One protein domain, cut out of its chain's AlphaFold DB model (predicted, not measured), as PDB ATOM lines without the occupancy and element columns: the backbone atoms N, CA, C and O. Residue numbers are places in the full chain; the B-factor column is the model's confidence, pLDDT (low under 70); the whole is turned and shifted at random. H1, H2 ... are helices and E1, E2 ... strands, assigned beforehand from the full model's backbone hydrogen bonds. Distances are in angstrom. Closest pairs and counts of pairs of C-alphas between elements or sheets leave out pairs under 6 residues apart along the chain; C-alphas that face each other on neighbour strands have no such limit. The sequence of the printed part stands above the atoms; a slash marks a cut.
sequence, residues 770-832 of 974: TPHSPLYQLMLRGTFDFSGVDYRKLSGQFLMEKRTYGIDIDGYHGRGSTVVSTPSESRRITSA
ATOM      1  N   THR A 770      53.761 115.676  79.825       86.00
ATOM      2  CA  THR A 770      54.572 114.481  79.584       86.00
ATOM      3  C   THR A 770      55.297 114.047  80.857       86.00
ATOM      4  O   THR A 770      55.606 114.896  81.710       86.00
ATOM      5  N   PRO A 771      55.682 112.762  80.973       81.38
ATOM      6  CA  PRO A 771      56.648 112.332  81.971       81.38
ATOM      7  C   PRO A 771      57.897 113.219  81.947       81.38
ATOM      8  O   PRO A 771      58.352 113.674  80.894       81.38
ATOM      9  N   HIS A 772      58.426 113.485  83.138       76.81
ATOM     10  CA  HIS A 772      59.603 114.314  83.417       76.81
ATOM     11  C   HIS A 772      59.558 115.808  83.020       76.81
ATOM     12  O   HIS A 772      60.534 116.528  83.262       76.81
ATOM     13  N   SER A 773      58.434 116.307  82.496       87.38
ATOM     14  CA  SER A 773      58.179 117.751  82.367       87.38
ATOM     15  C   SER A 773      58.283 118.487  83.722       87.38
ATOM     16  O   SER A 773      58.160 117.838  84.765       87.38
ATOM     17  N   PRO A 774      58.478 119.821  83.753       91.38
ATOM     18  CA  PRO A 774      58.472 120.600  84.996       91.38
ATOM     19  C   PRO A 774      57.267 120.325  85.907       91.38
ATOM     20  O   PRO A 774      57.446 120.082  87.100       91.38
ATOM     21  N   LEU A 775      56.051 120.257  85.347       93.19
ATOM     22  CA  LEU A 775      54.839 119.927  86.114       93.19
ATOM     23  C   LEU A 775      54.880 118.496  86.675       93.19
ATOM     24  O   LEU A 775      54.557 118.279  87.839       93.19
ATOM     25  N   TYR A 776      55.351 117.521  85.896       91.31
ATOM     26  CA  TYR A 776      55.503 116.140  86.363       91.31
ATOM     27  C   TYR A 776      56.586 115.997  87.452       91.31
ATOM     28  O   TYR A 776      56.423 115.225  88.395       91.31
ATOM     29  N   GLN A 777      57.690 116.746  87.361       89.00
ATOM     30  CA  GLN A 777      58.737 116.751  88.393       89.00
ATOM     31  C   GLN A 777      58.253 117.421  89.690       89.00
ATOM     32  O   GLN A 777      58.543 116.890  90.762       89.00
ATOM     33  N   LEU A 778      57.470 118.509  89.603       93.06
ATOM     34  CA  LEU A 778      56.780 119.114  90.752       93.06
ATOM     35  C   LEU A 778      55.892 118.080  91.461       93.06
ATOM     36  O   LEU A 778      56.012 117.898  92.671       93.06
ATOM     37  N   MET A 779      55.078 117.341  90.700       92.25
ATOM     38  CA  MET A 779      54.179 116.304  91.221       92.25
ATOM     39  C   MET A 779      54.898 115.131  91.904       92.25
ATOM     40  O   MET A 779      54.474 114.689  92.974       92.25
ATOM     41  N   LEU A 780      55.997 114.638  91.317       89.81
ATOM     42  CA  LEU A 780      56.779 113.543  91.904       89.81
ATOM     43  C   LEU A 780      57.561 113.963  93.156       89.81
ATOM     44  O   LEU A 780      57.706 113.180  94.092       89.81
ATOM     45  N   ARG A 781      58.136 115.171  93.159       88.56
ATOM     46  CA  ARG A 781      59.078 115.614  94.206       88.56
ATOM     47  C   ARG A 781      58.425 116.443  95.305       88.56
ATOM     48  O   ARG A 781      59.062 116.688  96.333       88.56
ATOM     49  N   GLY A 782      57.196 116.902  95.079       90.94
ATOM     50  CA  GLY A 782      56.534 117.928  95.880       90.94
ATOM     51  C   GLY A 782      57.276 119.258  95.899       90.94
ATOM     52  O   GLY A 782      57.030 120.059  96.785       90.94
ATOM     53  N   THR A 783      58.236 119.489  95.004       92.56
ATOM     54  CA  THR A 783      58.934 120.772  94.887       92.56
ATOM     55  C   THR A 783      59.594 120.897  93.518       92.56
ATOM     56  O   THR A 783      60.146 119.919  92.995       92.56
ATOM     57  N   PHE A 784      59.512 122.080  92.914       91.81
ATOM     58  CA  PHE A 784      60.196 122.406  91.666       91.81
ATOM     59  C   PHE A 784      60.505 123.901  91.600       91.81
ATOM     60  O   PHE A 784      59.666 124.735  91.927       91.81
ATOM     61  N   ASP A 785      61.710 124.222  91.138       91.12
ATOM     62  CA  ASP A 785      62.141 125.588  90.863       91.12
ATOM     63  C   ASP A 785      61.867 125.952  89.400       91.12
ATOM     64  O   ASP A 785      62.418 125.345  88.481       91.12
ATOM     65  N   PHE A 786      61.024 126.956  89.192       91.00
ATOM     66  CA  PHE A 786      60.659 127.495  87.886       91.00
ATOM     67  C   PHE A 786      61.545 128.683  87.458       91.00
ATOM     68  O   PHE A 786      61.257 129.313  86.438       91.00
ATOM     69  N   SER A 787      62.629 128.996  88.187       87.94
ATOM     70  CA  SER A 787      63.559 130.069  87.809       87.94
ATOM     71  C   SER A 787      64.137 129.850  86.403       87.94
ATOM     72  O   SER A 787      64.540 128.747  86.029       87.94
ATOM     73  N   GLY A 788      64.106 130.902  85.578       85.62
ATOM     74  CA  GLY A 788      64.553 130.854  84.180       85.62
ATOM     75  C   GLY A 788      63.738 129.944  83.245       85.62
ATOM     76  O   GLY A 788      64.107 129.809  82.080       85.62
ATOM     77  N   VAL A 789      62.647 129.315  83.697       88.25
ATOM     78  CA  VAL A 789      61.860 128.374  82.884       88.25
ATOM     79  C   VAL A 789      60.804 129.103  82.047       88.25
ATOM     80  O   VAL A 789      60.033 129.921  82.544       88.25
ATOM     81  N   ASP A 790      60.709 128.757  80.764       89.12
ATOM     82  CA  ASP A 790      59.656 129.250  79.876       89.12
ATOM     83  C   ASP A 790      58.295 128.625  80.245       89.12
ATOM     84  O   ASP A 790      58.088 127.415  80.098       89.12
ATOM     85  N   TYR A 791      57.328 129.449  80.665       90.06
ATOM     86  CA  TYR A 791      55.978 128.994  81.030       90.06
ATOM     87  C   TYR A 791      55.251 128.253  79.886       90.06
ATOM     88  O   TYR A 791      54.338 127.458  80.125       90.06
ATOM     89  N   ARG A 792      55.675 128.461  78.632       90.00
ATOM     90  CA  ARG A 792      55.143 127.788  77.434       90.00
ATOM     91  C   ARG A 792      55.703 126.374  77.246       90.00
ATOM     92  O   ARG A 792      55.330 125.700  76.291       90.00
ATOM     93  N   LYS A 793      56.610 125.932  78.126       88.62
ATOM     94  CA  LYS A 793      57.292 124.629  78.080       88.62
ATOM     95  C   LYS A 793      56.988 123.723  79.284       88.62
ATOM     96  O   LYS A 793      57.388 122.560  79.263       88.62
ATOM     97  N   LEU A 794      56.258 124.192  80.308       91.88
ATOM     98  CA  LEU A 794      56.090 123.462  81.585       91.88
ATOM     99  C   LEU A 794      55.450 122.071  81.454       91.88
ATOM    100  O   LEU A 794      55.684 121.214  82.304       91.88
ATOM    101  N   SER A 795      54.662 121.829  80.404       91.56
ATOM    102  CA  SER A 795      54.021 120.533  80.160       91.56
ATOM    103  C   SER A 795      54.884 119.522  79.405       91.56
ATOM    104  O   SER A 795      54.472 118.375  79.262       91.56
ATOM    105  N   GLY A 796      56.037 119.916  78.857       87.75
ATOM    106  CA  GLY A 796      56.863 119.043  78.011       87.75
ATOM    107  C   GLY A 796      56.263 118.676  76.642       87.75
ATOM    108  O   GLY A 796      56.978 118.132  75.805       87.75
ATOM    109  N   GLN A 797      54.998 119.020  76.352       86.00
ATOM    110  CA  GLN A 797      54.306 118.655  75.100       86.00
ATOM    111  C   GLN A 797      55.022 119.156  73.832       86.00
ATOM    112  O   GLN A 797      54.980 118.492  72.803       86.00
ATOM    113  N   PHE A 798      55.755 120.273  73.907       78.75
ATOM    114  CA  PHE A 798      56.577 120.797  72.805       78.75
ATOM    115  C   PHE A 798      57.678 119.823  72.329       78.75
ATOM    116  O   PHE A 798      58.225 119.988  71.238       78.75
ATOM    117  N   LEU A 799      58.022 118.811  73.135       70.00
ATOM    118  CA  LEU A 799      58.915 117.720  72.740       70.00
ATOM    119  C   LEU A 799      58.206 116.713  71.815       70.00
ATOM    120  O   LEU A 799      58.870 116.092  70.991       70.00
ATOM    121  N   MET A 800      56.880 116.559  71.936       66.81
ATOM    122  CA  MET A 800      56.049 115.671  71.100       66.81
ATOM    123  C   MET A 800      55.740 116.288  69.731       66.81
ATOM    124  O   MET A 800      55.529 115.569  68.761       66.81
ATOM    125  N   GLU A 801      55.775 117.620  69.629       58.28
ATOM    126  CA  GLU A 801      55.678 118.359  68.358       58.28
ATOM    127  C   GLU A 801      56.917 118.141  67.451       58.28
ATOM    128  O   GLU A 801      56.901 118.485  66.269       58.28
ATOM    129  N   LYS A 802      57.999 117.551  67.982       49.97
ATOM    130  CA  LYS A 802      59.202 117.145  67.237       49.97
ATOM    131  C   LYS A 802      59.257 115.622  67.103       49.97
ATOM    132  O   LYS A 802      58.779 114.899  67.971       49.97
ATOM    133  N   ARG A 803      59.951 115.121  66.069       44.97
ATOM    134  CA  ARG A 803      60.256 113.684  65.849       44.97
ATOM    135  C   ARG A 803      61.263 113.108  66.872       44.97
ATOM    136  O   ARG A 803      62.176 112.377  66.507       44.97
ATOM    137  N   THR A 804      61.151 113.502  68.138       43.09
ATOM    138  CA  THR A 804      62.038 113.105  69.243       43.09
ATOM    139  C   THR A 804      61.443 111.954  70.056       43.09
ATOM    140  O   THR A 804      62.192 111.178  70.639       43.09
ATOM    141  N   TYR A 805      60.117 111.785  70.027       44.41
ATOM    142  CA  TYR A 805      59.470 110.527  70.396       44.41
ATOM    143  C   TYR A 805      59.290 109.691  69.127       44.41
ATOM    144  O   TYR A 805      58.377 109.934  68.339       44.41
ATOM    145  N   GLY A 806      60.175 108.716  68.923       38.09
ATOM    146  CA  GLY A 806      59.864 107.595  68.047       38.09
ATOM    147  C   GLY A 806      58.834 106.721  68.752       38.09
ATOM    148  O   GLY A 806      59.171 106.075  69.740       38.09
ATOM    149  N   ILE A 807      57.589 106.742  68.283       39.56
ATOM    150  CA  ILE A 807      56.613 105.708  68.629       39.56
ATOM    151  C   ILE A 807      56.945 104.528  67.717       39.56
ATOM    152  O   ILE A 807      56.850 104.666  66.497       39.56
ATOM    153  N   ASP A 808      57.400 103.423  68.299       39.34
ATOM    154  CA  ASP A 808      57.663 102.197  67.545       39.34
ATOM    155  C   ASP A 808      56.343 101.539  67.112       39.34
ATOM    156  O   ASP A 808      55.274 101.856  67.647       39.34
ATOM    157  N   ILE A 809      56.397 100.622  66.148       38.69
ATOM    158  CA  ILE A 809      55.198  99.995  65.569       38.69
ATOM    159  C   ILE A 809      54.433  99.137  66.598       38.69
ATOM    160  O   ILE A 809      53.213  99.003  66.506       38.69
ATOM    161  N   ASP A 810      55.147  98.657  67.623       39.53
ATOM    162  CA  ASP A 810      54.626  97.923  68.783       39.53
ATOM    163  C   ASP A 810      54.210  98.845  69.954       39.53
ATOM    164  O   ASP A 810      53.803  98.382  71.019       39.53
ATOM    165  N   GLY A 811      54.294 100.170  69.796       48.19
ATOM    166  CA  GLY A 811      53.849 101.145  70.795       48.19
ATOM    167  C   GLY A 811      54.798 101.335  71.988       48.19
ATOM    168  O   GLY A 811      56.019 101.313  71.866       48.19
ATOM    169  N   TYR A 812      54.234 101.600  73.172       42.34
ATOM    170  CA  TYR A 812      54.960 102.109  74.353       42.34
ATOM    171  C   TYR A 812      55.794 101.058  75.129       42.34
ATOM    172  O   TYR A 812      56.165 101.291  76.282       42.34
ATOM    173  N   HIS A 813      56.114  99.910  74.526       40.94
ATOM    174  CA  HIS A 813      56.771  98.786  75.209       40.94
ATOM    175  C   HIS A 813      58.296  98.921  75.379       40.94
ATOM    176  O   HIS A 813      58.888  98.178  76.162       40.94
ATOM    177  N   GLY A 814      58.939  99.901  74.737       39.09
ATOM    178  CA  GLY A 814      60.364 100.186  74.908       39.09
ATOM    179  C   GLY A 814      60.667 101.682  74.946       39.09
ATOM    180  O   GLY A 814      60.209 102.440  74.101       39.09
ATOM    181  N   ARG A 815      61.489 102.116  75.912       38.31
ATOM    182  CA  ARG A 815      62.052 103.483  75.991       38.31
ATOM    183  C   ARG A 815      61.023 104.627  76.012       38.31
ATOM    184  O   ARG A 815      61.268 105.698  75.464       38.31
ATOM    185  N   GLY A 816      59.973 104.488  76.827       39.81
ATOM    186  CA  GLY A 816      59.173 105.624  77.327       39.81
ATOM    187  C   GLY A 816      59.955 106.644  78.186       39.81
ATOM    188  O   GLY A 816      59.357 107.496  78.839       39.81
ATOM    189  N   SER A 817      61.288 106.561  78.210       39.69
ATOM    190  CA  SER A 817      62.191 107.524  78.826       39.69
ATOM    191  C   SER A 817      62.223 108.819  78.016       39.69
ATOM    192  O   SER A 817      62.961 108.933  77.032       39.69
ATOM    193  N   THR A 818      61.487 109.831  78.474       41.84
ATOM    194  CA  THR A 818      61.804 111.223  78.139       41.84
ATOM    195  C   THR A 818      63.290 111.474  78.401       41.84
ATOM    196  O   THR A 818      63.819 111.001  79.408       41.84
ATOM    197  N   VAL A 819      63.959 112.256  77.545       41.72
ATOM    198  CA  VAL A 819      65.395 112.608  77.659       41.72
ATOM    199  C   VAL A 819      65.619 113.658  78.769       41.72
ATOM    200  O   VAL A 819      66.152 114.740  78.550       41.72
ATOM    201  N   VAL A 820      65.054 113.381  79.948       48.78
ATOM    202  CA  VAL A 820      64.881 114.282  81.092       48.78
ATOM    203  C   VAL A 820      64.860 113.452  82.386       48.78
ATOM    204  O   VAL A 820      63.885 113.398  83.126       48.78
ATOM    205  N   SER A 821      65.953 112.771  82.691       57.25
ATOM    206  CA  SER A 821      66.098 111.952  83.901       57.25
ATOM    207  C   SER A 821      66.029 112.754  85.219       57.25
ATOM    208  O   SER A 821      65.772 112.182  86.283       57.25
ATOM    209  N   THR A 822      66.252 114.077  85.177       67.62
ATOM    210  CA  THR A 822      66.373 114.945  86.367       67.62
ATOM    211  C   THR A 822      65.681 116.313  86.222       67.62
ATOM    212  O   THR A 822      65.541 116.819  85.109       67.62
ATOM    213  N   PRO A 823      65.322 117.000  87.332       71.25
ATOM    214  CA  PRO A 823      64.845 118.390  87.297       71.25
ATOM    215  C   PRO A 823      65.838 119.378  86.680       71.25
ATOM    216  O   PRO A 823      65.425 120.331  86.031       71.25
ATOM    217  N   SER A 824      67.145 119.163  86.851       71.62
ATOM    218  CA  SER A 824      68.181 120.026  86.264       71.62
ATOM    219  C   SER A 824      68.314 119.833  84.752       71.62
ATOM    220  O   SER A 824      68.683 120.756  84.036       71.62
ATOM    221  N   GLU A 825      67.995 118.651  84.231       68.44
ATOM    222  CA  GLU A 825      67.802 118.416  82.796       68.44
ATOM    223  C   GLU A 825      66.479 119.030  82.309       68.44
ATOM    224  O   GLU A 825      66.459 119.708  81.284       68.44
ATOM    225  N   SER A 826      65.412 118.918  83.111       72.81
ATOM    226  CA  SER A 826      64.094 119.500  82.821       72.81
ATOM    227  C   SER A 826      64.174 121.023  82.679       72.81
ATOM    228  O   SER A 826      63.819 121.553  81.627       72.81
ATOM    229  N   ARG A 827      64.755 121.726  83.668       74.75
ATOM    230  CA  ARG A 827      65.036 123.173  83.608       74.75
ATOM    231  C   ARG A 827      65.893 123.547  82.394       74.75
ATOM    232  O   ARG A 827      65.539 124.474  81.682       74.75
ATOM    233  N   ARG A 828      66.964 122.798  82.087       73.12
ATOM    234  CA  ARG A 828      67.835 123.092  80.927       73.12
ATOM    235  C   ARG A 828      67.094 123.025  79.588       73.12
ATOM    236  O   ARG A 828      67.228 123.941  78.786       73.12
ATOM    237  N   ILE A 829      66.277 121.996  79.348       69.19
ATOM    238  CA  ILE A 829      65.513 121.878  78.087       69.19
ATOM    239  C   ILE A 829      64.319 122.858  78.051       69.19
ATOM    240  O   ILE A 829      63.905 123.308  76.977       69.19
ATOM    241  N   THR A 830      63.787 123.242  79.216       76.50
ATOM    242  CA  THR A 830      62.665 124.191  79.340       76.50
ATOM    243  C   THR A 830      63.071 125.653  79.586       76.50
ATOM    244  O   THR A 830      62.191 126.504  79.695       76.50
ATOM    245  N   SER A 831      64.369 125.977  79.574       78.12
ATOM    246  CA  SER A 831      64.892 127.338  79.779       78.12
ATOM    247  C   SER A 831      64.289 128.363  78.810       78.12
ATOM    248  O   SER A 831      64.035 128.056  77.639       78.12
ATOM    249  N   ALA A 832      64.070 129.589  79.282       63.31
ATOM    250  CA  ALA A 832      63.723 130.744  78.458       63.31
ATOM    251  C   ALA A 832      64.895 131.177  77.557       63.31
ATOM    252  O   ALA A 832      64.675 131.645  76.436       63.31
TER     253      ALA A 832
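This is residues 770 to 832 of the 974 residues of a protein of Cystoisospora suis (UniProt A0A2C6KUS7). With little regular structure, the model is a small head of two short helices, H1 and H2, side by side in opposite directions, with strand E1 close by and a long looping stretch whose tip, residues 808 to 814, sticks out. The printed part has 63 residues, in the order H1, E1, H2; 19 are in named elements, mostly helix. It is compact by its radius of gyration of the C-alphas, 12.1 A, yet elongated, spanning 38 by 22 by 14 A.

H1, residues 774 to 781, begins at C-alpha 774 (58.472, 120.600, 84.996) and is 10.5 A long. E1, residues 783 to 785, is 7.0 A long. H2, residues 823 to 830, is 10.1 A long and ends at C-alpha 830 (62.665, 124.191, 79.340).

H1 and H2 touch, their closest C-alphas, Pro 774 and Ser 826, 6.1 A apart, at a shallow tilt of 8 degrees, opposite ways. E1 pairs with no named strand; its closest C-alpha to H1 is Phe 784, 4.8 A from Leu 778. In H1 and H2 every O i to N i+4 pair is within hydrogen-bond range.

The farthest C-alphas, Ser 787 and Asp 810, are 38.4 A apart. The printed part has no cut. The link from E1 to H2 is long, 37 residues. Mean pLDDT of the printed part is 70.0; residues 800 to 822, 825, 829 and 832 are under 70.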